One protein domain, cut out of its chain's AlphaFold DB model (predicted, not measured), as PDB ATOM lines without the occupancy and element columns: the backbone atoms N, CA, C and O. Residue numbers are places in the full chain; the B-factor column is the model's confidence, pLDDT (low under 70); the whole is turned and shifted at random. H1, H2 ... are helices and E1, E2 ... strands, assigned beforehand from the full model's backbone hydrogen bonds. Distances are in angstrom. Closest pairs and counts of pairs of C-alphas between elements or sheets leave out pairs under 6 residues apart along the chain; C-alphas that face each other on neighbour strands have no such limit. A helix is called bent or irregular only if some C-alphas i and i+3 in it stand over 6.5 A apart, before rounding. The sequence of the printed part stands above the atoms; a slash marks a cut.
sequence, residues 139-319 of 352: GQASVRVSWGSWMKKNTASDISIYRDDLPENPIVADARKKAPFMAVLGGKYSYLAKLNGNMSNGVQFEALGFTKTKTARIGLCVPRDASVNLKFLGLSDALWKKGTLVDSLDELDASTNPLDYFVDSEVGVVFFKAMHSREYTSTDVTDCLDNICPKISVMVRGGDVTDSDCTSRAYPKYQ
ATOM      1  N   GLY A 139     -34.015 -29.722 -39.909       96.75
ATOM      2  CA  GLY A 139     -33.816 -28.297 -39.673       96.75
ATOM      3  C   GLY A 139     -32.327 -27.998 -39.564       96.75
ATOM      4  O   GLY A 139     -31.529 -28.899 -39.320       96.75
ATOM      5  N   GLN A 140     -31.942 -26.734 -39.702       96.88
ATOM      6  CA  GLN A 140     -30.553 -26.314 -39.526       96.88
ATOM      7  C   GLN A 140     -30.418 -25.622 -38.172       96.88
ATOM      8  O   GLN A 140     -31.049 -24.596 -37.933       96.88
ATOM      9  N   ALA A 141     -29.573 -26.142 -37.292       96.75
ATOM     10  CA  ALA A 141     -29.121 -25.409 -36.118       96.75
ATOM     11  C   ALA A 141     -27.730 -24.833 -36.393       96.75
ATOM     12  O   ALA A 141     -26.959 -25.368 -37.184       96.75
ATOM     13  N   SER A 142     -27.398 -23.709 -35.770       95.75
ATOM     14  CA  SER A 142     -26.056 -23.139 -35.868       95.75
ATOM     15  C   SER A 142     -25.560 -22.672 -34.519       95.75
ATOM     16  O   SER A 142     -26.332 -22.150 -33.716       95.75
ATOM     17  N   VAL A 143     -24.266 -22.855 -34.288       95.69
ATOM     18  CA  VAL A 143     -23.578 -22.469 -33.063       95.69
ATOM     19  C   VAL A 143     -22.674 -21.284 -33.369       95.69
ATOM     20  O   VAL A 143     -21.862 -21.310 -34.292       95.69
ATOM     21  N   ARG A 144     -22.805 -20.215 -32.591       92.94
ATOM     22  CA  ARG A 144     -21.967 -19.026 -32.704       92.94
ATOM     23  C   ARG A 144     -21.310 -18.732 -31.370       92.94
ATOM     24  O   ARG A 144     -21.979 -18.428 -30.380       92.94
ATOM     25  N   VAL A 145     -19.984 -18.761 -31.362       87.00
ATOM     26  CA  VAL A 145     -19.185 -18.392 -30.195       87.00
ATOM     27  C   VAL A 145     -18.785 -16.926 -30.332       87.00
ATOM     28  O   VAL A 145     -18.274 -16.518 -31.369       87.00
ATOM     29  N   SER A 146     -19.011 -16.124 -29.288       69.50
ATOM     30  CA  SER A 146     -18.727 -14.678 -29.275       69.50
ATOM     31  C   SER A 146     -19.492 -13.861 -30.340       69.50
ATOM     32  O   SER A 146     -19.026 -13.607 -31.448       69.50
ATOM     33  N   TRP A 147     -20.696 -13.392 -29.993       63.81
ATOM     34  CA  TRP A 147     -21.542 -12.540 -30.855       63.81
ATOM     35  C   TRP A 147     -21.631 -11.080 -30.382       63.81
ATOM     36  O   TRP A 147     -22.503 -10.335 -30.829       63.81
ATOM     37  N   GLY A 148     -20.737 -10.652 -29.487       57.19
ATOM     38  CA  GLY A 148     -20.674  -9.281 -28.985       57.19
ATOM     39  C   GLY A 148     -19.290  -8.918 -28.451       57.19
ATOM     40  O   GLY A 148     -18.585  -9.765 -27.914       57.19
ATOM     41  N   SER A 149     -18.912  -7.639 -28.555       56.34
ATOM     42  CA  SER A 149     -17.572  -7.125 -28.194       56.34
ATOM     43  C   SER A 149     -17.148  -7.343 -26.727       56.34
ATOM     44  O   SER A 149     -16.001  -7.094 -26.373       56.34
ATOM     45  N   TRP A 150     -18.080  -7.753 -25.869       60.12
ATOM     46  CA  TRP A 150     -17.947  -7.936 -24.423       60.12
ATOM     47  C   TRP A 150     -17.817  -9.421 -24.036       60.12
ATOM     48  O   TRP A 150     -17.603  -9.743 -22.867       60.12
ATOM     49  N   MET A 151     -17.913 -10.335 -25.008       63.56
ATOM     50  CA  MET A 151     -17.621 -11.756 -24.813       63.56
ATOM     51  C   MET A 151     -16.124 -12.010 -24.962       63.56
ATOM     52  O   MET A 151     -15.450 -11.380 -25.780       63.56
ATOM     53  N   LYS A 152     -15.588 -12.928 -24.148       63.34
ATOM     54  CA  LYS A 152     -14.184 -13.330 -24.276       63.34
ATOM     55  C   LYS A 152     -13.964 -13.862 -25.694       63.34
ATOM     56  O   LYS A 152     -14.839 -14.519 -26.261       63.34
ATOM     57  N   LYS A 153     -12.802 -13.548 -26.276       63.47
ATOM     58  CA  LYS A 153     -12.444 -14.047 -27.607       63.47
ATOM     59  C   LYS A 153     -12.537 -15.571 -27.609       63.47
ATOM     60  O   LYS A 153     -11.976 -16.216 -26.726       63.47
ATOM     61  N   ASN A 154     -13.255 -16.098 -28.596       68.56
ATOM     62  CA  ASN A 154     -13.303 -17.525 -28.860       68.56
ATOM     63  C   ASN A 154     -11.879 -18.017 -29.161       68.56
ATOM     64  O   ASN A 154     -11.205 -17.427 -30.007       68.56
ATOM     65  N   THR A 155     -11.425 -19.058 -28.466       76.75
ATOM     66  CA  THR A 155     -10.153 -19.728 -28.772       76.75
ATOM     67  C   THR A 155     -10.355 -21.033 -29.533       76.75
ATOM     68  O   THR A 155      -9.370 -21.599 -29.991       76.75
ATOM     69  N   ALA A 156     -11.591 -21.528 -29.646       81.38
ATOM     70  CA  ALA A 156     -11.904 -22.698 -30.450       81.38
ATOM     71  C   ALA A 156     -11.870 -22.319 -31.936       81.38
ATOM     72  O   ALA A 156     -12.511 -21.345 -32.343       81.38
ATOM     73  N   SER A 157     -11.114 -23.069 -32.735       85.69
ATOM     74  CA  SER A 157     -11.137 -22.972 -34.200       85.69
ATOM     75  C   SER A 157     -12.386 -23.614 -34.788       85.69
ATOM     76  O   SER A 157     -12.875 -23.169 -35.820       85.69
ATOM     77  N   ASP A 158     -12.915 -24.622 -34.106       93.31
ATOM     78  CA  ASP A 158     -13.998 -25.462 -34.587       93.31
ATOM     79  C   ASP A 158     -14.857 -25.999 -33.429       93.31
ATOM     80  O   ASP A 158     -14.529 -25.871 -32.243       93.31
ATOM     81  N   ILE A 159     -16.029 -26.509 -33.792       95.50
ATOM     82  CA  ILE A 159     -17.020 -27.102 -32.894       95.50
ATOM     83  C   ILE A 159     -17.314 -28.493 -33.421       95.50
ATOM     84  O   ILE A 159     -17.628 -28.646 -34.601       95.50
ATOM     85  N   SER A 160     -17.245 -29.492 -32.547       97.62
ATOM     86  CA  SER A 160     -17.728 -30.835 -32.844       97.62
ATOM     87  C   SER A 160     -19.187 -30.953 -32.429       97.62
ATOM     88  O   SER A 160     -19.537 -30.620 -31.294       97.62
ATOM     89  N   ILE A 161     -20.029 -31.432 -33.339       98.06
ATOM     90  CA  ILE A 161     -21.431 -31.730 -33.083       98.06
ATOM     91  C   ILE A 161     -21.608 -33.233 -33.214       98.06
ATOM     92  O   ILE A 161     -21.248 -33.834 -34.223       98.06
ATOM     93  N   TYR A 162     -22.163 -33.821 -32.172       97.75
ATOM     94  CA  TYR A 162     -22.329 -35.252 -32.025       97.75
ATOM     95  C   TYR A 162     -23.814 -35.597 -31.985       97.75
ATOM     96  O   TYR A 162     -24.593 -34.847 -31.392       97.75
ATOM     97  N   ARG A 163     -24.186 -36.729 -32.581       96.38
ATOM     98  CA  ARG A 163     -25.527 -37.309 -32.477       96.38
ATOM     99  C   ARG A 163     -25.489 -38.452 -31.467       96.38
ATOM    100  O   ARG A 163     -24.490 -39.161 -31.388       96.38
ATOM    101  N   ASP A 164     -26.526 -38.578 -30.655       95.62
ATOM    102  CA  ASP A 164     -26.534 -39.461 -29.487       95.62
ATOM    103  C   ASP A 164     -26.562 -40.959 -29.793       95.62
ATOM    104  O   ASP A 164     -26.124 -41.738 -28.956       95.62
ATOM    105  N   ASP A 165     -26.998 -41.367 -30.974       94.44
ATOM    106  CA  ASP A 165     -26.934 -42.745 -31.474       94.44
ATOM    107  C   ASP A 165     -25.624 -43.062 -32.223       94.44
ATOM    108  O   ASP A 165     -25.287 -44.228 -32.414       94.44
ATOM    109  N   LEU A 166     -24.878 -42.034 -32.649       92.88
ATOM    110  CA  LEU A 166     -23.672 -42.160 -33.477       92.88
ATOM    111  C   LEU A 166     -22.529 -41.225 -33.007       92.88
ATOM    112  O   LEU A 166     -22.036 -40.387 -33.778       92.88
ATOM    113  N   PRO A 167     -22.100 -41.303 -31.731       93.00
ATOM    114  CA  PRO A 167     -21.147 -40.355 -31.154       93.00
ATOM    115  C   PRO A 167     -19.724 -40.452 -31.730       93.00
ATOM    116  O   PRO A 167     -18.925 -39.529 -31.574       93.00
ATOM    117  N   GLU A 168     -19.369 -41.540 -32.403       92.62
ATOM    118  CA  GLU A 168     -18.059 -41.732 -33.032       92.62
ATOM    119  C   GLU A 168     -17.919 -41.054 -34.405       92.62
ATOM    120  O   GLU A 168     -16.801 -40.918 -34.901       92.62
ATOM    121  N   ASN A 169     -19.021 -40.553 -34.979       94.12
ATOM    122  CA  ASN A 169     -19.041 -39.838 -36.258       94.12
ATOM    123  C   ASN A 169     -19.549 -38.386 -36.111       94.12
ATOM    124  O   ASN A 169     -20.567 -38.021 -36.713       94.12
ATOM    125  N   PRO A 170     -18.878 -37.522 -35.322       96.06
ATOM    126  CA  PRO A 170     -19.273 -36.126 -35.221       96.06
ATOM    127  C   PRO A 170     -19.022 -35.380 -36.532       96.06
ATOM    128  O   PRO A 170     -18.082 -35.683 -37.269       96.06
ATOM    129  N   ILE A 171     -19.794 -34.321 -36.760       95.56
ATOM    130  CA  ILE A 171     -19.403 -33.294 -37.728       95.56
ATOM    131  C   ILE A 171     -18.596 -32.205 -37.032       95.56
ATOM    132  O   ILE A 171     -18.783 -31.928 -35.845       95.56
ATOM    133  N   VAL A 172     -17.686 -31.591 -37.777       95.62
ATOM    134  CA  VAL A 172     -16.830 -30.506 -37.299       95.62
ATOM    135  C   VAL A 172     -17.097 -29.286 -38.165       95.62
ATOM    136  O   VAL A 172     -17.022 -29.392 -39.385       95.62
ATOM    137  N   ALA A 173     -17.413 -28.159 -37.535       94.44
ATOM    138  CA  ALA A 173     -17.753 -26.911 -38.215       94.44
ATOM    139  C   ALA A 173     -16.918 -25.733 -37.685       94.44
ATOM    140  O   ALA A 173     -16.508 -25.728 -36.520       94.44
ATOM    141  N   ASP A 174     -16.660 -24.725 -38.522       91.75
ATOM    142  CA  ASP A 174     -15.770 -23.597 -38.215       91.75
ATOM    143  C   ASP A 174     -16.386 -22.659 -37.159       91.75
ATOM    144  O   ASP A 174     -17.346 -21.917 -37.397       91.75
ATOM    145  N   ALA A 175     -15.772 -22.623 -35.976       89.19
ATOM    146  CA  ALA A 175     -16.236 -21.835 -34.835       89.19
ATOM    147  C   ALA A 175     -15.988 -20.326 -34.990       89.19
ATOM    148  O   ALA A 175     -16.463 -19.529 -34.174       89.19
ATOM    149  N   ARG A 176     -15.197 -19.912 -35.990       85.69
ATOM    150  CA  ARG A 176     -14.967 -18.495 -36.323       85.69
ATOM    151  C   ARG A 176     -16.145 -17.909 -37.097       85.69
ATOM    152  O   ARG A 176     -16.275 -16.685 -37.171       85.69
ATOM    153  N   LYS A 177     -16.997 -18.769 -37.661       84.25
ATOM    154  CA  LYS A 177     -18.226 -18.418 -38.371       84.25
ATOM    155  C   LYS A 177     -19.442 -18.810 -37.519       84.25
ATOM    156  O   LYS A 177     -19.360 -18.918 -36.295       84.25
ATOM    157  N   LYS A 178     -20.612 -18.925 -38.149       88.69
ATOM    158  CA  LYS A 178     -21.751 -19.633 -37.557       88.69
ATOM    159  C   LYS A 178     -21.574 -21.096 -37.939       88.69
ATOM    160  O   LYS A 178     -21.778 -21.386 -39.105       88.69
ATOM    161  N   ALA A 179     -21.191 -21.949 -36.997       93.88
ATOM    162  CA  ALA A 179     -20.953 -23.375 -37.203       93.88
ATOM    163  C   ALA A 179     -22.300 -24.107 -37.364       93.88
ATOM    164  O   ALA A 179     -22.993 -24.308 -36.358       93.88
ATOM    165  N   PRO A 180     -22.739 -24.427 -38.590       95.56
ATOM    166  CA  PRO A 180     -24.062 -24.967 -38.853       95.56
ATOM    167  C   PRO A 180     -24.056 -26.501 -38.817       95.56
ATOM    168  O   PRO A 180     -23.041 -27.146 -39.064       95.56
ATOM    169  N   PHE A 181     -25.210 -27.096 -38.541       96.50
ATOM    170  CA  PHE A 181     -25.434 -28.532 -38.635       96.50
ATOM    171  C   PHE A 181     -26.905 -28.828 -38.927       96.50
ATOM    172  O   PHE A 181     -27.788 -28.068 -38.517       96.50
ATOM    173  N   MET A 182     -27.176 -29.939 -39.610       96.50
ATOM    174  CA  MET A 182     -28.546 -30.401 -39.827       96.50
ATOM    175  C   MET A 182     -28.986 -31.308 -38.685       96.50
ATOM    176  O   MET A 182     -28.308 -32.271 -38.339       96.50
ATOM    177  N   ALA A 183     -30.143 -31.004 -38.117       97.12
ATOM    178  CA  ALA A 183     -30.804 -31.812 -37.113       97.12
ATOM    179  C   ALA A 183     -32.035 -32.476 -37.730       97.12
ATOM    180  O   ALA A 183     -32.878 -31.803 -38.321       97.12
ATOM    181  N   VAL A 184     -32.160 -33.783 -37.547       97.00
ATOM    182  CA  VAL A 184     -33.396 -34.521 -37.783       97.00
ATOM    183  C   VAL A 184     -34.427 -34.029 -36.767       97.00
ATOM    184  O   VAL A 184     -34.189 -34.028 -35.557       97.00
ATOM    185  N   LEU A 185     -35.573 -33.578 -37.261       96.25
ATOM    186  CA  LEU A 185     -36.638 -33.017 -36.443       96.25
ATOM    187  C   LEU A 185     -37.664 -34.086 -36.069       96.25
ATOM    188  O   LEU A 185     -37.930 -35.015 -36.827       96.25
ATOM    189  N   GLY A 186     -38.297 -33.901 -34.912       91.44
ATOM    190  CA  GLY A 186     -39.278 -34.840 -34.358       91.44
ATOM    191  C   GLY A 186     -38.822 -35.508 -33.061       91.44
ATOM    192  O   GLY A 186     -39.525 -36.370 -32.549       91.44
ATOM    193  N   GLY A 187     -37.673 -35.097 -32.513       88.94
ATOM    194  CA  GLY A 187     -37.241 -35.471 -31.165       88.94
ATOM    195  C   GLY A 187     -36.658 -36.876 -31.007       88.94
ATOM    196  O   GLY A 187     -36.415 -37.271 -29.875       88.94
ATOM    197  N   LYS A 188     -36.413 -37.614 -32.101       91.19
ATOM    198  CA  LYS A 188     -35.782 -38.947 -32.036       91.19
ATOM    199  C   LYS A 188     -34.337 -38.878 -31.526       91.19
ATOM    200  O   LYS A 188     -33.953 -39.664 -30.671       91.19
ATOM    201  N   TYR A 189     -33.567 -37.919 -32.034       95.00
ATOM    202  CA  TYR A 189     -32.149 -37.763 -31.717       95.00
ATOM    203  C   TYR A 189     -31.889 -36.495 -30.912       95.00
ATOM    204  O   TYR A 189     -32.658 -35.522 -30.955       95.00
ATOM    205  N   SER A 190     -30.747 -36.480 -30.235       96.31
ATOM    206  CA  SER A 190     -30.202 -35.293 -29.595       96.31
ATOM    207  C   SER A 190     -28.792 -34.965 -30.074       96.31
ATOM    208  O   SER A 190     -28.033 -35.827 -30.508       96.31
ATOM    209  N   TYR A 191     -28.475 -33.671 -30.039       98.06
ATOM    210  CA  TYR A 191     -27.287 -33.110 -30.674       98.06
ATOM    211  C   TYR A 191     -26.424 -32.391 -29.651       98.06
ATOM    212  O   TYR A 191     -26.809 -31.333 -29.157       98.06
ATOM    213  N   LEU A 192     -25.254 -32.932 -29.335       98.38
ATOM    214  CA  LEU A 192     -24.330 -32.340 -28.372       98.38
ATOM    215  C   LEU A 192     -23.258 -31.526 -29.094       98.38
ATOM    216  O   LEU A 192     -22.474 -32.075 -29.864       98.38
ATOM    217  N   ALA A 193     -23.188 -30.227 -28.815       98.06
ATOM    218  CA  ALA A 193     -22.123 -29.354 -29.287       98.06
ATOM    219  C   ALA A 193     -20.973 -29.289 -28.270       98.06
ATOM    220  O   ALA A 193     -21.185 -29.065 -27.074       98.06
ATOM    221  N   LYS A 194     -19.741 -29.410 -28.763       96.75
ATOM    222  CA  LYS A 194     -18.505 -29.256 -27.995       96.75
ATOM    223  C   LYS A 194     -17.579 -28.261 -28.685       96.75
ATOM    224  O   LYS A 194     -17.242 -28.436 -29.852       96.75
ATOM    225  N   LEU A 195     -17.124 -27.245 -27.956       94.88
ATOM    226  CA  LEU A 195     -16.072 -26.350 -28.439       94.88
ATOM    227  C   LEU A 195     -14.725 -27.080 -28.391       94.88
ATOM    228  O   LEU A 195     -14.327 -27.567 -27.335       94.88
ATOM    229  N   ASN A 196     -13.993 -27.108 -29.503       93.75
ATOM    230  CA  ASN A 196     -12.634 -27.649 -29.539       93.75
ATOM    231  C   ASN A 196     -11.637 -26.554 -29.143       93.75
ATOM    232  O   ASN A 196     -10.959 -25.935 -29.960       93.75
ATOM    233  N   GLY A 197     -11.623 -26.258 -27.847       89.12
ATOM    234  CA  GLY A 197     -10.829 -25.205 -27.235       89.12
ATOM    235  C   GLY A 197     -11.410 -24.818 -25.880       89.12
ATOM    236  O   GLY A 197     -12.273 -25.504 -25.343       89.12
ATOM    237  N   ASN A 198     -10.960 -23.695 -25.324       89.25
ATOM    238  CA  ASN A 198     -11.494 -23.222 -24.051       89.25
ATOM    239  C   ASN A 198     -12.957 -22.787 -24.181       89.25
ATOM    240  O   ASN A 198     -13.340 -22.106 -25.139       89.25
ATOM    241  N   MET A 199     -13.740 -23.083 -23.145       90.75
ATOM    242  CA  MET A 199     -15.112 -22.603 -23.041       90.75
ATOM    243  C   MET A 199     -15.187 -21.069 -23.090       90.75
ATOM    244  O   MET A 199     -14.476 -20.362 -22.368       90.75
ATOM    245  N   SER A 200     -16.105 -20.544 -23.905       89.44
ATOM    246  CA  SER A 200     -16.434 -19.115 -23.923       89.44
ATOM    247  C   SER A 200     -17.478 -18.752 -22.862       89.44
ATOM    248  O   SER A 200     -18.298 -19.573 -22.460       89.44
ATOM    249  N   ASN A 201     -17.509 -17.483 -22.441       89.88
ATOM    250  CA  ASN A 201     -18.523 -16.979 -21.505       89.88
ATOM    251  C   ASN A 201     -19.922 -16.829 -22.136       89.88
ATOM    252  O   ASN A 201     -20.891 -16.547 -21.426       89.88
ATOM    253  N   GLY A 202     -20.026 -17.013 -23.453       90.44
ATOM    254  CA  GLY A 202     -21.282 -17.058 -24.180       90.44
ATOM    255  C   GLY A 202     -21.199 -17.966 -25.405       90.44
ATOM    256  O   GLY A 202     -20.270 -17.835 -26.208       90.44
ATOM    257  N   VAL A 203     -22.217 -18.812 -25.589       94.25
ATOM    258  CA  VAL A 203     -22.502 -19.543 -26.840       94.25
ATOM    259  C   VAL A 203     -23.949 -19.282 -27.266       94.25
ATOM    260  O   VAL A 203     -24.856 -19.334 -26.437       94.25
ATOM    261  N   GLN A 204     -24.169 -18.959 -28.541       95.69
ATOM    262  CA  GLN A 204     -25.498 -18.713 -29.093       95.69
ATOM    263  C   GLN A 204     -25.866 -19.798 -30.094       95.69
ATOM    264  O   GLN A 204     -25.041 -20.185 -30.916       95.69
ATOM    265  N   PHE A 205     -27.121 -20.221 -30.043       97.56
ATOM    266  CA  PHE A 205     -27.744 -21.109 -31.005       97.56
ATOM    267  C   PHE A 205     -28.835 -20.366 -31.771       97.56
ATOM    268  O   PHE A 205     -29.536 -19.526 -31.201       97.56
ATOM    269  N   GLU A 206     -28.977 -20.683 -33.050       96.50
ATOM    270  CA  GLU A 206     -30.066 -20.235 -33.922       96.50
ATOM    271  C   GLU A 206     -30.572 -21.439 -34.713       96.50
ATOM    272  O   GLU A 206     -29.759 -22.200 -35.240       96.50
ATOM    273  N   ALA A 207     -31.891 -21.613 -34.766       96.81
ATOM    274  CA  ALA A 207     -32.541 -22.768 -35.374       96.81
ATOM    275  C   ALA A 207     -33.455 -22.339 -36.533       96.81
ATOM    276  O   ALA A 207     -34.377 -21.551 -36.335       96.81
ATOM    277  N   LEU A 208     -33.188 -22.854 -37.733       96.31
ATOM    278  CA  LEU A 208     -33.908 -22.599 -38.982       96.31
ATOM    279  C   LEU A 208     -34.754 -23.820 -39.356       96.31
ATOM    280  O   LEU A 208     -34.272 -24.951 -39.271       96.31
ATOM    281  N   GLY A 209     -35.997 -23.612 -39.788       95.88
ATOM    282  CA  GLY A 209     -36.911 -24.705 -40.146       95.88
ATOM    283  C   GLY A 209     -37.510 -25.468 -38.954       95.88
ATOM    284  O   GLY A 209     -38.288 -26.401 -39.149       95.88
ATOM    285  N   PHE A 210     -37.191 -25.074 -37.716       96.69
ATOM    286  CA  PHE A 210     -37.783 -25.647 -36.504       96.69
ATOM    287  C   PHE A 210     -39.186 -25.075 -36.275       96.69
ATOM    288  O   PHE A 210     -39.450 -23.900 -36.532       96.69
ATOM    289  N   THR A 211     -40.088 -25.903 -35.753       95.50
ATOM    290  CA  THR A 211     -41.490 -25.540 -35.490       95.50
ATOM    291  C   THR A 211     -41.872 -25.828 -34.040       95.50
ATOM    292  O   THR A 211     -41.009 -26.083 -33.196       95.50
ATOM    293  N   LYS A 212     -43.168 -25.768 -33.724       93.62
ATOM    294  CA  LYS A 212     -43.692 -26.161 -32.414       93.62
ATOM    295  C   LYS A 212     -43.480 -27.647 -32.124       93.62
ATOM    296  O   LYS A 212     -43.140 -27.987 -30.995       93.62
ATOM    297  N   THR A 213     -43.686 -28.522 -33.106       93.00
ATOM    298  CA  THR A 213     -43.607 -29.982 -32.912       93.00
ATOM    299  C   THR A 213     -42.407 -30.616 -33.605       93.00
ATOM    300  O   THR A 213     -41.851 -31.590 -33.101       93.00
ATOM    301  N   LYS A 214     -41.934 -30.042 -34.715       94.50
ATOM    302  CA  LYS A 214     -40.694 -30.459 -35.379       94.50
ATOM    303  C   LYS A 214     -39.516 -29.700 -34.779       94.50
ATOM    304  O   LYS A 214     -39.106 -28.657 -35.286       94.50
ATOM    305  N   THR A 215     -39.010 -30.232 -33.672       93.38
ATOM    306  CA  THR A 215     -37.833 -29.734 -32.947       93.38
ATOM    307  C   THR A 215     -36.793 -30.844 -32.767       93.38
ATOM    308  O   THR A 215     -37.054 -32.007 -33.079       93.38
ATOM    309  N   ALA A 216     -35.635 -30.484 -32.221       95.44
ATOM    310  CA  ALA A 216     -34.612 -31.397 -31.729       95.44
ATOM    311  C   ALA A 216     -34.098 -30.935 -30.356       95.44
ATOM    312  O   ALA A 216     -34.165 -29.742 -30.026       95.44
ATOM    313  N   ARG A 217     -33.586 -31.879 -29.559       96.88
ATOM    314  CA  ARG A 217     -32.875 -31.575 -28.315       96.88
ATOM    315  C   ARG A 217     -31.427 -31.234 -28.637       96.88
ATOM    316  O   ARG A 217     -30.742 -32.000 -29.311       96.88
ATOM    317  N   ILE A 218     -30.962 -30.093 -28.143       98.38
ATOM    318  CA  ILE A 218     -29.597 -29.610 -28.352       98.38
ATOM    319  C   ILE A 218     -28.914 -29.481 -26.993       98.38
ATOM    320  O   ILE A 218     -29.480 -28.926 -26.051       98.38
ATOM    321  N   GLY A 219     -27.704 -30.017 -26.904       98.19
ATOM    322  CA  GLY A 219     -26.815 -29.941 -25.759       98.19
ATOM    323  C   GLY A 219     -25.590 -29.078 -26.045       98.19
ATOM    324  O   GLY A 219     -25.137 -28.975 -27.184       98.19
ATOM    325  N   LEU A 220     -25.011 -28.494 -25.001       98.31
ATOM    326  CA  LEU A 220     -23.699 -27.852 -25.043       98.31
ATOM    327  C   LEU A 220     -22.852 -28.358 -23.880       98.31
ATOM    328  O   LEU A 220     -23.278 -28.249 -22.727       98.31
ATOM    329  N   CYS A 221     -21.651 -28.857 -24.170       98.06
ATOM    330  CA  CYS A 221     -20.688 -29.144 -23.117       98.06
ATOM    331  C   CYS A 221     -20.212 -27.850 -22.437       98.06
ATOM    332  O   CYS A 221     -19.920 -26.845 -23.091       98.06
ATOM    333  N   VAL A 222     -20.131 -27.889 -21.111       97.06
ATOM    334  CA  VAL A 222     -19.779 -26.771 -20.230       97.06
ATOM    335  C   VAL A 222     -18.918 -27.288 -19.068       97.06
ATOM    336  O   VAL A 222     -19.031 -28.458 -18.706       97.06
ATOM    337  N   PRO A 223     -18.075 -26.445 -18.443       96.62
ATOM    338  CA  PRO A 223     -17.368 -26.829 -17.224       96.62
ATOM    339  C   PRO A 223     -18.338 -27.271 -16.127       96.62
ATOM    340  O   PRO A 223     -19.351 -26.606 -15.889       96.62
ATOM    341  N   ARG A 224     -18.019 -28.369 -15.436       96.06
ATOM    342  CA  ARG A 224     -18.873 -28.952 -14.382       96.06
ATOM    343  C   ARG A 224     -19.084 -28.024 -13.188       96.06
ATOM    344  O   ARG A 224     -20.128 -28.058 -12.545       96.06
ATOM    345  N   ASP A 225     -18.102 -27.177 -12.907       95.38
ATOM    346  CA  ASP A 225     -18.092 -26.206 -11.814       95.38
ATOM    347  C   ASP A 225     -18.527 -24.790 -12.249       95.38
ATOM    348  O   ASP A 225     -18.427 -23.833 -11.474       95.38
ATOM    349  N   ALA A 226     -19.037 -24.630 -13.477       95.12
ATOM    350  CA  ALA A 226     -19.570 -23.360 -13.950       95.12
ATOM    351  C   ALA A 226     -21.045 -23.154 -13.575       95.12
ATOM    352  O   ALA A 226     -21.869 -24.065 -13.567       95.12
ATOM    353  N   SER A 227     -21.417 -21.890 -13.372       95.81
ATOM    354  CA  SER A 227     -22.817 -21.473 -13.343       95.81
ATOM    355  C   SER A 227     -23.309 -21.212 -14.766       95.81
ATOM    356  O   SER A 227     -22.774 -20.349 -15.472       95.81
ATOM    357  N   VAL A 228     -24.364 -21.923 -15.169       96.75
ATOM    358  CA  VAL A 228     -24.960 -21.825 -16.504       96.75
ATOM    359  C   VAL A 228     -26.350 -21.207 -16.428       96.75
ATOM    360  O   VAL A 228     -27.195 -21.617 -15.636       96.75
ATOM    361  N   ASN A 229     -26.590 -20.191 -17.255       96.00
ATOM    362  CA  ASN A 229     -27.899 -19.556 -17.389       96.00
ATOM    363  C   ASN A 229     -28.231 -19.369 -18.865       96.00
ATOM    364  O   ASN A 229     -27.381 -18.915 -19.633       96.00
ATOM    365  N   LEU A 230     -29.475 -19.644 -19.250       97.94
ATOM    366  CA  LEU A 230     -29.932 -19.458 -20.622       97.94
ATOM    367  C   LEU A 230     -30.839 -18.236 -20.753       97.94
ATOM    368  O   LEU A 230     -31.583 -17.863 -19.840       97.94
ATOM    369  N   LYS A 231     -30.768 -17.604 -21.921       97.38
ATOM    370  CA  LYS A 231     -31.785 -16.677 -22.411       97.38
ATOM    371  C   LYS A 231     -32.311 -17.170 -23.744       97.38
ATOM    372  O   LYS A 231     -31.530 -17.627 -24.570       97.38
ATOM    373  N   PHE A 232     -33.599 -16.993 -23.968       97.75
ATOM    374  CA  PHE A 232     -34.281 -17.367 -25.197       97.75
ATOM    375  C   PHE A 232     -34.874 -16.116 -25.833       97.75
ATOM    376  O   PHE A 232     -35.361 -15.233 -25.126       97.75
ATOM    377  N   LEU A 233     -34.803 -16.004 -27.152       96.50
ATOM    378  CA  LEU A 233     -35.440 -14.908 -27.868       96.50
ATOM    379  C   LEU A 233     -36.958 -15.135 -27.897       96.50
ATOM    380  O   LEU A 233     -37.421 -16.159 -28.391       96.50
ATOM    381  N   GLY A 234     -37.726 -14.185 -27.367       93.25
ATOM    382  CA  GLY A 234     -39.183 -14.205 -27.440       93.25
ATOM    383  C   GLY A 234     -39.656 -14.061 -28.883       93.25
ATOM    384  O   GLY A 234     -39.323 -13.085 -29.549       93.25
ATOM    385  N   LEU A 235     -40.442 -15.024 -29.364       91.56
ATOM    386  CA  LEU A 235     -40.883 -15.078 -30.764       91.56
ATOM    387  C   LEU A 235     -41.994 -14.066 -31.093       91.56
ATOM    388  O   LEU A 235     -42.209 -13.749 -32.252       91.56
ATOM    389  N   SER A 236     -42.702 -13.539 -30.091       89.56
ATOM    390  CA  SER A 236     -43.773 -12.553 -30.297       89.56
ATOM    391  C   SER A 236     -43.309 -11.099 -30.200       89.56
ATOM    392  O   SER A 236     -43.945 -10.219 -30.774       89.56
ATOM    393  N   ASP A 237     -42.237 -10.830 -29.452       92.38
ATOM    394  CA  ASP A 237     -41.785  -9.473 -29.118       92.38
ATOM    395  C   ASP A 237     -40.299  -9.219 -29.416       92.38
ATOM    396  O   ASP A 237     -39.816  -8.104 -29.215       92.38
ATOM    397  N   ALA A 238     -39.568 -10.232 -29.891       92.25
ATOM    398  CA  ALA A 238     -38.123 -10.201 -30.113       92.25
ATOM    399  C   ALA A 238     -37.302  -9.801 -28.868       92.25
ATOM    400  O   ALA A 238     -36.163  -9.339 -28.986       92.25
ATOM    401  N   LEU A 239     -37.846  -9.992 -27.659       95.12
ATOM    402  CA  LEU A 239     -37.159  -9.688 -26.407       95.12
ATOM    403  C   LEU A 239     -36.549 -10.947 -25.797       95.12
ATOM    404  O   LEU A 239     -37.192 -11.985 -25.674       95.12
ATOM    405  N   TRP A 240     -35.307 -10.841 -25.330       96.12
ATOM    406  CA  TRP A 240     -34.650 -11.932 -24.614       96.12
ATOM    407  C   TRP A 240     -35.320 -12.197 -23.260       96.12
ATOM    408  O   TRP A 240     -35.352 -11.326 -22.388       96.12
ATOM    409  N   LYS A 241     -35.800 -13.423 -23.063       97.25
ATOM    410  CA  LYS A 241     -36.407 -13.926 -21.829       97.25
ATOM    411  C   LYS A 241     -35.423 -14.827 -21.093       97.25
ATOM    412  O   LYS A 241     -34.627 -15.522 -21.719       97.25
ATOM    413  N   LYS A 242     -35.448 -14.798 -19.760       97.88
ATOM    414  CA  LYS A 242     -34.668 -15.730 -18.934       97.88
ATOM    415  C   LYS A 242     -35.264 -17.133 -19.087       97.88
ATOM    416  O   LYS A 242     -36.484 -17.255 -19.072       97.88
ATOM    417  N   GLY A 243     -34.413 -18.144 -19.239       97.81
ATOM    418  CA  GLY A 243     -34.849 -19.535 -19.234       97.81
ATOM    419  C   GLY A 243     -35.307 -20.006 -17.853       97.81
ATOM    420  O   GLY A 243     -34.928 -19.420 -16.829       97.81
ATOM    421  N   THR A 244     -36.059 -21.097 -17.841       98.19
ATOM    422  CA  THR A 244     -36.500 -21.805 -16.639       98.19
ATOM    423  C   THR A 244     -35.702 -23.097 -16.511       98.19
ATOM    424  O   THR A 244     -35.650 -23.886 -17.449       98.19
ATOM    425  N   LEU A 245     -35.044 -23.293 -15.370       98.31
ATOM    426  CA  LEU A 245     -34.357 -24.549 -15.081       98.31
ATOM    427  C   LEU A 245     -35.402 -25.605 -14.705       98.31
ATOM    428  O   LEU A 245     -36.244 -25.324 -13.854       98.31
ATOM    429  N   VAL A 246     -35.317 -26.778 -15.324       98.62
ATOM    430  CA  VAL A 246     -36.075 -27.980 -14.947       98.62
ATOM    431  C   VAL A 246     -35.167 -28.983 -14.234       98.62
ATOM    432  O   VAL A 246     -33.941 -28.899 -14.356       98.62
ATOM    433  N   ASP A 247     -35.752 -29.928 -13.500       97.62
ATOM    434  CA  ASP A 247     -35.006 -30.791 -12.576       97.62
ATOM    435  C   ASP A 247     -34.450 -32.059 -13.246       97.62
ATOM    436  O   ASP A 247     -33.572 -32.727 -12.693       97.62
ATOM    437  N   SER A 248     -34.935 -32.407 -14.441       97.88
ATOM    438  CA  SER A 248     -34.509 -33.610 -15.161       97.88
ATOM    439  C   SER A 248     -34.583 -33.468 -16.681       97.88
ATOM    440  O   SER A 248     -35.259 -32.588 -17.221       97.88
ATOM    441  N   LEU A 249     -33.902 -34.381 -17.379       96.94
ATOM    442  CA  LEU A 249     -33.990 -34.493 -18.833       96.94
ATOM    443  C   LEU A 249     -35.395 -34.919 -19.288       96.94
ATOM    444  O   LEU A 249     -35.903 -34.355 -20.251       96.94
ATOM    445  N   ASP A 250     -36.048 -35.824 -18.555       97.00
ATOM    446  CA  ASP A 250     -37.419 -36.270 -18.846       97.00
ATOM    447  C   ASP A 250     -38.422 -35.109 -18.770       97.00
ATOM    448  O   ASP A 250     -39.314 -34.984 -19.611       97.00
ATOM    449  N   GLU A 251     -38.257 -34.215 -17.788       98.06
ATOM    450  CA  GLU A 251     -39.071 -33.002 -17.673       98.06
ATOM    451  C   GLU A 251     -38.840 -32.058 -18.861       98.06
ATOM    452  O   GLU A 251     -39.800 -31.535 -19.432       98.06
ATOM    453  N   LEU A 252     -37.584 -31.887 -19.296       97.62
ATOM    454  CA  LEU A 252     -37.270 -31.108 -20.494       97.62
ATOM    455  C   LEU A 252     -37.897 -31.730 -21.750       97.62
ATOM    456  O   LEU A 252     -38.462 -31.010 -22.577       97.62
ATOM    457  N   ASP A 253     -37.816 -33.048 -21.910       95.00
ATOM    458  CA  ASP A 253     -38.360 -33.760 -23.066       95.00
ATOM    459  C   ASP A 253     -39.890 -33.646 -23.120       95.00
ATOM    460  O   ASP A 253     -40.441 -33.338 -24.181       95.00
ATOM    461  N   ALA A 254     -40.568 -33.752 -21.973       94.75
ATOM    462  CA  ALA A 254     -42.014 -33.571 -21.852       94.75
ATOM    463  C   ALA A 254     -42.473 -32.105 -21.970       94.75
ATOM    464  O   ALA A 254     -43.635 -31.844 -22.299       94.75
ATOM    465  N   SER A 255     -41.591 -31.135 -21.712       94.12
ATOM    466  CA  SER A 255     -41.967 -29.722 -21.678       94.12
ATOM    467  C   SER A 255     -42.420 -29.190 -23.041       94.12
ATOM    468  O   SER A 255     -41.780 -29.392 -24.073       94.12
ATOM    469  N   THR A 256     -43.509 -28.426 -23.052       91.94
ATOM    470  CA  THR A 256     -43.933 -27.627 -24.212       91.94
ATOM    471  C   THR A 256     -43.527 -26.159 -24.090       91.94
ATOM    472  O   THR A 256     -43.894 -25.349 -24.943       91.94
ATOM    473  N   ASN A 257     -42.839 -25.785 -23.008       93.19
ATOM    474  CA  ASN A 257     -42.379 -24.425 -22.786       93.19
ATOM    475  C   ASN A 257     -41.018 -24.223 -23.477       93.19
ATOM    476  O   ASN A 257     -40.029 -24.832 -23.069       93.19
ATOM    477  N   PRO A 258     -40.917 -23.333 -24.481       92.06
ATOM    478  CA  PRO A 258     -39.671 -23.110 -25.217       92.06
ATOM    479  C   PRO A 258     -38.562 -22.457 -24.375       92.06
ATOM    480  O   PRO A 258     -37.462 -22.268 -24.880       92.06
ATOM    481  N   LEU A 259     -38.852 -22.046 -23.134       96.19
ATOM    482  CA  LEU A 259     -37.893 -21.415 -22.222       96.19
ATOM    483  C   LEU A 259     -37.204 -22.409 -21.281       96.19
ATOM    484  O   LEU A 259     -36.300 -22.002 -20.543       96.19
ATOM    485  N   ASP A 260     -37.643 -23.665 -21.263       97.75
ATOM    486  CA  ASP A 260     -37.124 -24.660 -20.331       97.75
ATOM    487  C   ASP A 260     -35.757 -25.185 -20.783       97.75
ATOM    488  O   ASP A 260     -35.474 -25.346 -21.975       97.75
ATOM    489  N   TYR A 261     -34.890 -25.441 -19.809       98.69
ATOM    490  CA  TYR A 261     -33.583 -26.046 -20.022       98.69
ATOM    491  C   TYR A 261     -33.167 -26.883 -18.815       98.69
ATOM    492  O   TYR A 261     -33.533 -26.580 -17.682       98.69
ATOM    493  N   PHE A 262     -32.361 -27.910 -19.057       98.69
ATOM    494  CA  PHE A 262     -31.839 -28.808 -18.031       98.69
ATOM    495  C   PHE A 262     -30.317 -28.679 -17.947       98.69
ATOM    496  O   PHE A 262     -29.648 -28.594 -18.978       98.69
ATOM    497  N   VAL A 263     -29.761 -28.663 -16.735       98.50
ATOM    498  CA  VAL A 263     -28.309 -28.653 -16.507       98.50
ATOM    499  C   VAL A 263     -27.923 -29.911 -15.750       98.50
ATOM    500  O   VAL A 263     -28.341 -30.103 -14.613       98.50
ATOM    501  N   ASP A 264     -27.058 -30.716 -16.355       98.06
ATOM    502  CA  ASP A 264     -26.382 -31.815 -15.683       98.06
ATOM    503  C   ASP A 264     -24.955 -31.381 -15.336       98.06
ATOM    504  O   ASP A 264     -24.045 -31.429 -16.168       98.06
ATOM    505  N   SER A 265     -24.763 -30.932 -14.096       96.00
ATOM    506  CA  SER A 265     -23.455 -30.504 -13.591       96.00
ATOM    507  C   SER A 265     -22.482 -31.662 -13.361       96.00
ATOM    508  O   SER A 265     -21.278 -31.436 -13.336       96.00
ATOM    509  N   GLU A 266     -22.970 -32.893 -13.188       95.88
ATOM    510  CA  GLU A 266     -22.105 -34.065 -13.009       95.88
ATOM    511  C   GLU A 266     -21.395 -34.410 -14.323       95.88
ATOM    512  O   GLU A 266     -20.183 -34.646 -14.352       95.88
ATOM    513  N   VAL A 267     -22.137 -34.358 -15.431       97.81
ATOM    514  CA  VAL A 267     -21.595 -34.549 -16.781       97.81
ATOM    515  C   VAL A 267     -20.931 -33.274 -17.311       97.81
ATOM    516  O   VAL A 267     -19.921 -33.352 -18.012       97.81
ATOM    517  N   GLY A 268     -21.443 -32.097 -16.957       97.81
ATOM    518  CA  GLY A 268     -21.017 -30.821 -17.534       97.81
ATOM    519  C   GLY A 268     -21.692 -30.567 -18.879       97.81
ATOM    520  O   GLY A 268     -21.026 -30.301 -19.877       97.81
ATOM    521  N   VAL A 269     -23.019 -30.689 -18.927       98.38
ATOM    522  CA  VAL A 269     -23.821 -30.416 -20.127       98.38
ATOM    523  C   VAL A 269     -25.077 -29.625 -19.776       98.38
ATOM    524  O   VAL A 269     -25.682 -29.817 -18.722       98.38
ATOM    525  N   VAL A 270     -25.476 -28.728 -20.674       98.62
ATOM    526  CA  VAL A 270     -26.784 -28.068 -20.637       98.62
ATOM    527  C   VAL A 270     -27.594 -28.450 -21.867       98.62
ATOM    528  O   VAL A 270     -27.086 -28.342 -22.980       98.62
ATOM    529  N   PHE A 271     -28.843 -28.865 -21.668       98.62
ATOM    530  CA  PHE A 271     -29.784 -29.243 -22.722       98.62
ATOM    531  C   PHE A 271     -30.950 -28.261 -22.817       98.62
ATOM    532  O   PHE A 271     -31.425 -27.735 -21.811       98.62
ATOM    533  N   PHE A 272     -31.436 -28.039 -24.035       98.44
ATOM    534  CA  PHE A 272     -32.631 -27.250 -24.338       98.44
ATOM    535  C   PHE A 272     -33.267 -27.738 -25.649       98.44
ATOM    536  O   PHE A 272     -32.657 -28.491 -26.413       98.44
ATOM    537  N   LYS A 273     -34.489 -27.284 -25.940       96.50
ATOM    538  CA  LYS A 273     -35.166 -27.520 -27.226       96.50
ATOM    539  C   LYS A 273     -35.358 -26.194 -27.951       96.50
ATOM    540  O   LYS A 273     -35.898 -25.246 -27.388       96.50
ATOM    541  N   ALA A 274     -34.910 -26.110 -29.198       92.75
ATOM    542  CA  ALA A 274     -35.125 -24.922 -30.018       92.75
ATOM    543  C   ALA A 274     -36.506 -24.996 -30.682       92.75
ATOM    544  O   ALA A 274     -36.662 -25.637 -31.710       92.75
ATOM    545  N   MET A 275     -37.521 -24.361 -30.101       92.81
ATOM    546  CA  MET A 275     -38.910 -24.526 -30.549       92.81
ATOM    547  C   MET A 275     -39.492 -23.220 -31.086       92.81
ATOM    548  O   MET A 275     -39.276 -22.157 -30.500       92.81
ATOM    549  N   HIS A 276     -40.275 -23.306 -32.164       94.44
ATOM    550  CA  HIS A 276     -41.151 -22.208 -32.580       94.44
ATOM    551  C   HIS A 276     -42.519 -22.291 -31.871       94.44
ATOM    552  O   HIS A 276     -42.857 -23.293 -31.247       94.44
ATOM    553  N   SER A 277     -43.345 -21.248 -31.970       92.25
ATOM    554  CA  SER A 277     -44.698 -21.210 -31.389       92.25
ATOM    555  C   SER A 277     -45.781 -21.853 -32.270       92.25
ATOM    556  O   SER A 277     -46.888 -22.117 -31.792       92.25
ATOM    557  N   ARG A 278     -45.480 -22.106 -33.550       93.62
ATOM    558  CA  ARG A 278     -46.424 -22.614 -34.560       93.62
ATOM    559  C   ARG A 278     -45.739 -23.502 -35.600       93.62
ATOM    560  O   ARG A 278     -44.519 -23.650 -35.586       93.62
ATOM    561  N   GLU A 279     -46.552 -24.073 -36.481       94.88
ATOM    562  CA  GLU A 279     -46.141 -24.918 -37.606       94.88
ATOM    563  C   GLU A 279     -45.998 -24.118 -38.909       94.88
ATOM    564  O   GLU A 279     -46.598 -23.045 -39.051       94.88
ATOM    565  N   TYR A 280     -45.234 -24.669 -39.860       92.38
ATOM    566  CA  TYR A 280     -45.223 -24.209 -41.250       92.38
ATOM    567  C   TYR A 280     -46.566 -24.492 -41.926       92.38
ATOM    568  O   TYR A 280     -47.155 -25.563 -41.776       92.38
ATOM    569  N   THR A 281     -47.008 -23.538 -42.730       91.31
ATOM    570  CA  THR A 281     -48.137 -23.645 -43.654       91.31
ATOM    571  C   THR A 281     -47.638 -23.535 -45.094       91.31
ATOM    572  O   THR A 281     -46.486 -23.189 -45.338       91.31
ATOM    573  N   SER A 282     -48.507 -23.791 -46.073       85.00
ATOM    574  CA  SER A 282     -48.145 -23.695 -47.496       85.00
ATOM    575  C   SER A 282     -47.770 -22.281 -47.956       85.00
ATOM    576  O   SER A 282     -47.230 -22.129 -49.045       85.00
ATOM    577  N   THR A 283     -48.082 -21.246 -47.171       88.38
ATOM    578  CA  THR A 283     -47.738 -19.848 -47.481       88.38
ATOM    579  C   THR A 283     -46.445 -19.383 -46.817       88.38
ATOM    580  O   THR A 283     -45.980 -18.281 -47.100       88.38
ATOM    581  N   ASP A 284     -45.876 -20.183 -45.917       92.44
ATOM    582  CA  ASP A 284     -44.627 -19.852 -45.243       92.44
ATOM    583  C   ASP A 284     -43.441 -20.210 -46.149       92.44
ATOM    584  O   ASP A 284     -43.240 -21.370 -46.502       92.44
ATOM    585  N   VAL A 285     -42.656 -19.194 -46.514       90.19
ATOM    586  CA  VAL A 285     -41.559 -19.302 -47.496       90.19
ATOM    587  C   VAL A 285     -40.198 -18.865 -46.935       90.19
ATOM    588  O   VAL A 285     -39.251 -18.640 -47.682       90.19
ATOM    589  N   THR A 286     -40.100 -18.684 -45.616       93.31
ATOM    590  CA  THR A 286     -38.914 -18.158 -44.921       93.31
ATOM    591  C   THR A 286     -38.366 -19.166 -43.913       93.31
ATOM    592  O   THR A 286     -39.130 -19.832 -43.214       93.31
ATOM    593  N   ASP A 287     -37.034 -19.245 -43.782       93.50
ATOM    594  CA  ASP A 287     -36.343 -20.144 -42.831       93.50
ATOM    595  C   ASP A 287     -36.794 -19.957 -41.378       93.50
ATOM    596  O   ASP A 287     -36.715 -20.876 -40.563       93.50
ATOM    597  N   CYS A 288     -37.264 -18.751 -41.065       93.00
ATOM    598  CA  CYS A 288     -37.886 -18.403 -39.804       93.00
ATOM    599  C   CYS A 288     -39.366 -18.124 -40.030       93.00
ATOM    600  O   CYS A 288     -39.714 -17.233 -40.812       93.00
ATOM    601  N   LEU A 289     -40.230 -18.809 -39.290       92.62
ATOM    602  CA  LEU A 289     -41.628 -18.411 -39.171       92.62
ATOM    603  C   LEU A 289     -41.712 -17.013 -38.546       92.62
ATOM    604  O   LEU A 289     -40.885 -16.633 -37.720       92.62
ATOM    605  N   ASP A 290     -42.668 -16.212 -39.017       91.69
ATOM    606  CA  ASP A 290     -42.907 -14.840 -38.541       91.69
ATOM    607  C   ASP A 290     -41.655 -13.928 -38.602       91.69
ATOM    608  O   ASP A 290     -41.556 -12.922 -37.901       91.69
ATOM    609  N   ASN A 291     -40.697 -14.269 -39.478       91.00
ATOM    610  CA  ASN A 291     -39.382 -13.632 -39.625       91.00
ATOM    611  C   ASN A 291     -38.506 -13.658 -38.356       91.00
ATOM    612  O   ASN A 291     -37.573 -12.862 -38.230       91.00
ATOM    613  N   ILE A 292     -38.768 -14.578 -37.422       93.81
ATOM    614  CA  ILE A 292     -38.018 -14.703 -36.171       93.81
ATOM    615  C   ILE A 292     -37.722 -16.163 -35.829       93.81
ATOM    616  O   ILE A 292     -38.591 -16.959 -35.499       93.81
ATOM    617  N   CYS A 293     -36.447 -16.534 -35.908       94.75
ATOM    618  CA  CYS A 293     -36.024 -17.882 -35.554       94.75
ATOM    619  C   CYS A 293     -35.860 -18.037 -34.037       94.75
ATOM    620  O   CYS A 293     -35.432 -17.084 -33.370       94.75
ATOM    621  N   PRO A 294     -36.097 -19.241 -33.484       96.62
ATOM    622  CA  PRO A 294     -35.671 -19.574 -32.134       96.62
ATOM    623  C   PRO A 294     -34.168 -19.319 -31.973       96.62
ATOM    624  O   PRO A 294     -33.343 -19.841 -32.727       96.62
ATOM    625  N   LYS A 295     -33.815 -18.490 -30.984       97.12
ATOM    626  CA  LYS A 295     -32.424 -18.217 -30.603       97.12
ATOM    627  C   LYS A 295     -32.232 -18.419 -29.119       97.12
ATOM    628  O   LYS A 295     -33.027 -17.936 -28.314       97.12
ATOM    629  N   ILE A 296     -31.142 -19.085 -28.770       97.69
ATOM    630  CA  ILE A 296     -30.799 -19.443 -27.400       97.69
ATOM    631  C   ILE A 296     -29.405 -18.909 -27.115       97.69
ATOM    632  O   ILE A 296     -28.490 -19.080 -27.907       97.69
ATOM    633  N   SER A 297     -29.238 -18.225 -25.995       96.81
ATOM    634  CA  SER A 297     -27.969 -17.688 -25.523       96.81
ATOM    635  C   SER A 297     -27.606 -18.391 -24.224       96.81
ATOM    636  O   SER A 297     -28.175 -18.076 -23.177       96.81
ATOM    637  N   VAL A 298     -26.622 -19.281 -24.280       96.69
ATOM    638  CA  VAL A 298     -26.032 -19.937 -23.113       96.69
ATOM    639  C   VAL A 298     -24.944 -19.035 -22.541       96.69
ATOM    640  O   VAL A 298     -23.969 -18.718 -23.219       96.69
ATOM    641  N   MET A 299     -25.108 -18.603 -21.293       94.75
ATOM    642  CA  MET A 299     -24.117 -17.818 -20.558       94.75
ATOM    643  C   MET A 299     -23.433 -18.713 -19.531       94.75
ATOM    644  O   MET A 299     -24.097 -19.241 -18.638       94.75
ATOM    645  N   VAL A 300     -22.110 -18.824 -19.635       93.50
ATOM    646  CA  VAL A 300     -21.274 -19.642 -18.744       93.50
ATOM    647  C   VAL A 300     -20.427 -18.720 -17.874       93.50
ATOM    648  O   VAL A 300     -19.741 -17.825 -18.376       93.50
ATOM    649  N   ARG A 301     -20.514 -18.889 -16.551       91.75
ATOM    650  CA  ARG A 301     -19.821 -18.048 -15.566       91.75
ATOM    651  C   ARG A 301     -19.033 -18.893 -14.578       91.75
ATOM    652  O   ARG A 301     -19.593 -19.778 -13.941       91.75
ATOM    653  N   GLY A 302     -17.771 -18.520 -14.381       89.50
ATOM    654  CA  GLY A 302     -16.853 -19.294 -13.551       89.50
ATOM    655  C   GLY A 302     -16.500 -20.632 -14.197       89.50
ATOM    656  O   GLY A 302     -16.728 -20.823 -15.393       89.50
ATOM    657  N   GLY A 303     -15.945 -21.513 -13.379       90.44
ATOM    658  CA  GLY A 303     -15.522 -22.849 -13.757       90.44
ATOM    659  C   GLY A 303     -14.169 -22.940 -14.460       90.44
ATOM    660  O   GLY A 303     -13.638 -21.946 -14.975       90.44
ATOM    661  N   ASP A 304     -13.615 -24.149 -14.477       91.06
ATOM    662  CA  ASP A 304     -12.412 -24.478 -15.236       91.06
ATOM    663  C   ASP A 304     -12.755 -24.613 -16.724       91.06
ATOM    664  O   ASP A 304     -13.316 -25.606 -17.183       91.06
ATOM    665  N   VAL A 305     -12.385 -23.604 -17.513       85.94
ATOM    666  CA  VAL A 305     -12.652 -23.567 -18.961       85.94
ATOM    667  C   VAL A 305     -12.037 -24.740 -19.734       85.94
ATOM    668  O   VAL A 305     -12.447 -24.977 -20.874       85.94
ATOM    669  N   THR A 306     -11.076 -25.453 -19.137       85.94
ATOM    670  CA  THR A 306     -10.434 -26.636 -19.719       85.94
ATOM    671  C   THR A 306     -11.180 -27.941 -19.416       85.94
ATOM    672  O   THR A 306     -11.044 -28.892 -20.179       85.94
ATOM    673  N   ASP A 307     -12.071 -27.971 -18.415       91.44
ATOM    674  CA  ASP A 307     -12.963 -29.108 -18.105       91.44
ATOM    675  C   ASP A 307     -14.296 -29.034 -18.877       91.44
ATOM    676  O   ASP A 307     -15.353 -29.461 -18.410       91.44
ATOM    677  N   SER A 308     -14.270 -28.443 -20.073       91.06
ATOM    678  CA  SER A 308     -15.459 -28.273 -20.913       91.06
ATOM    679  C   SER A 308     -15.676 -29.395 -21.923       91.06
ATOM    680  O   SER A 308     -16.741 -29.440 -22.524       91.06
ATOM    681  N   ASP A 309     -14.737 -30.330 -22.104       95.31
ATOM    682  CA  ASP A 309     -15.021 -31.549 -22.869       95.31
ATOM    683  C   ASP A 309     -15.842 -32.509 -22.004       95.31
ATOM    684  O   ASP A 309     -15.340 -33.075 -21.030       95.31
ATOM    685  N   CYS A 310     -17.117 -32.671 -22.356       96.62
ATOM    686  CA  CYS A 310     -18.044 -33.547 -21.652       96.62
ATOM    687  C   CYS A 310     -18.283 -34.889 -22.352       96.62
ATOM    688  O   CYS A 310     -18.993 -35.724 -21.806       96.62
ATOM    689  N   THR A 311     -17.701 -35.136 -23.528       96.56
ATOM    690  CA  THR A 311     -18.093 -36.255 -24.413       96.56
ATOM    691  C   THR A 311     -17.928 -37.628 -23.765       96.56
ATOM    692  O   THR A 311     -18.858 -38.432 -23.779       96.56
ATOM    693  N   SER A 312     -16.789 -37.867 -23.113       96.19
ATOM    694  CA  SER A 312     -16.495 -39.121 -22.405       96.19
ATOM    695  C   SER A 312     -17.382 -39.364 -21.181       96.19
ATOM    696  O   SER A 312     -17.472 -40.494 -20.712       96.19
ATOM    697  N   ARG A 313     -18.041 -38.319 -20.665       97.25
ATOM    698  CA  ARG A 313     -19.011 -38.399 -19.562       97.25
ATOM    699  C   ARG A 313     -20.448 -38.457 -20.072       97.25
ATOM    700  O   ARG A 313     -21.287 -39.100 -19.452       97.25
ATOM    701  N   ALA A 314     -20.724 -37.790 -21.188       97.06
ATOM    702  CA  ALA A 314     -22.050 -37.668 -21.763       97.06
ATOM    703  C   ALA A 314     -22.512 -38.985 -22.383       97.06
ATOM    704  O   ALA A 314     -23.603 -39.435 -22.059       97.06
ATOM    705  N   TYR A 315     -21.700 -39.638 -23.217       94.44
ATOM    706  CA  TYR A 315     -22.169 -40.817 -23.954       94.44
ATOM    707  C   TYR A 315     -22.381 -42.082 -23.126       94.44
ATOM    708  O   TYR A 315     -23.363 -42.766 -23.376       94.44
ATOM    709  N   PRO A 316     -21.654 -42.339 -22.030       94.38
ATOM    710  CA  PRO A 316     -22.078 -43.387 -21.103       94.38
ATOM    711  C   PRO A 316     -23.484 -43.185 -20.502       94.38
ATOM    712  O   PRO A 316     -24.070 -44.151 -20.022       94.38
ATOM    713  N   LYS A 317     -24.016 -41.950 -20.490       96.44
ATOM    714  CA  LYS A 317     -25.308 -41.592 -19.874       96.44
ATOM    715  C   LYS A 317     -26.421 -41.279 -20.881       96.44
ATOM    716  O   LYS A 317     -27.581 -41.552 -20.598       96.44
ATOM    717  N   TYR A 318     -26.074 -40.666 -22.008       96.12
ATOM    718  CA  TYR A 318     -27.010 -40.090 -22.976       96.12
ATOM    719  C   TYR A 318     -26.956 -40.749 -24.351       96.12
ATOM    720  O   TYR A 318     -27.712 -40.340 -25.227       96.12
ATOM    721  N   GLN A 319     -26.069 -41.725 -24.558       94.88
ATOM    722  CA  GLN A 319     -26.039 -42.473 -25.806       94.88
ATOM    723  C   GLN A 319     -27.327 -43.280 -25.969       94.88
ATOM    724  O   GLN A 319     -27.779 -43.938 -25.031       94.88
TER     725      GLN A 319
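AT A GLANCE: This is residues 139 to 319 of the 352 residues of the protein "Transmembrane protein 2" of Crassostrea gigas (UniProt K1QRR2). Two strongly twisted sheets stand face to face as a sandwich with crossed strands, and two short helices, H1 and H2, pack on the seven-stranded sheet, on the face away from the other sheet. The sheets come together at both sides, where E9 runs on into E10 and where the ends of E3 and E4 meet, while the loop of residues 274 to 294 reaches far out along the longest axis. The printed part has 181 residues, with named elements in the order E1 to E10, H1, E11, E12, E13, H2; the mixed sheet runs E3 E2 E5 E7 E12 E11 E10 and the antiparallel one E4 E1 E6 E13 E8 E9. The class is mostly strand, though under half of the residues, 90 of 181, are in named elements. The whole is compact, with a radius of gyration of the C-alphas of 15.2 A and spans of 47 by 37 by 30 A.

HOW THE PARTS SIT: The larger sheet runs, strand beside strand, E3 (residues 166 to 174), E2 (158 to 163), E5 (190 to 195), E7 (217 to 221), E12 (269 to 273), E11 (260 to 264) and E10 (244 to 246). E5 and E7 are parallel at 25 degrees, with N 193 and O 219 at 2.8 A. E7 and E12 are antiparallel, with N 218 and O 272 at 2.9 A. The hairpin E2 and E3 has N 161 and O 171 at 2.8 A, and E3 bends by 64 degrees at residue 169. The hairpin E11 and E12 has N 271 and O 262 at 2.8 A. H1 (residues 249 to 254) is on this sheet at a height of 7.7 A, over E11 and along it at 11 degrees on the local plane; their closest C-alphas are those of Leu 249 and Phe 262, 6.1 A apart. E10, H1 and E11 form a strand-helix-strand unit, two parallel strands with a helix between, its crossover right-handed; N 261 and O 244 are 2.9 A apart. H2 (residues 311 to 318) is also on this sheet, which curls round it; the closest C-alphas of H2 and E3 are those of Tyr 315 and Pro 167, 7.3 A apart. The helices make two layers with the sheet, both on one of its faces. The other sheet runs E4 (residues 179 to 184), E1 (139 to 145), E6 (202 to 208), E13 (295 to 301), E8 (227 to 233) and E9 (240 to 242). In E1 and E6, N 144 and O 204 are 2.8 A apart; in E13 and E8, N 297 and O 231 are 2.8 A apart. The two sheets form the sandwich, 8.3 A centre to centre where they face each other, their strands at 45 degrees. The closest C-alphas of the edge strands E3 and E4 are those of Ala 173 and Ala 179, 4.9 A apart. Every O i to N i+4 pair is within hydrogen-bond range in H1, and 2 of 4 in H2.

IN THESE COORDINATES: E1 begins at C-alpha 139, (-33.816, -28.297, -39.673), and measures 20.1 A from first to last C-alpha. E3 measures 20.7 A, E8 20.3 A, E6 20.2 A and E13 19.6 A. H2, 9.8 A long, ends at C-alpha 318, (-27.010, -40.090, -22.976); it is neither bent nor irregular, but only just: C-alphas 312 and 315 are 6.1 A apart.

THE WHOLE: The printed part has no cut. The two C-alphas farthest apart are those of Ser 282 and Asp 304, 48.1 A. The links E1 to E2, 12 residues, and E12 to E13, 21 residues, are long. The mean pLDDT of the printed part is 92.9; residues 146 to 154 are under 70.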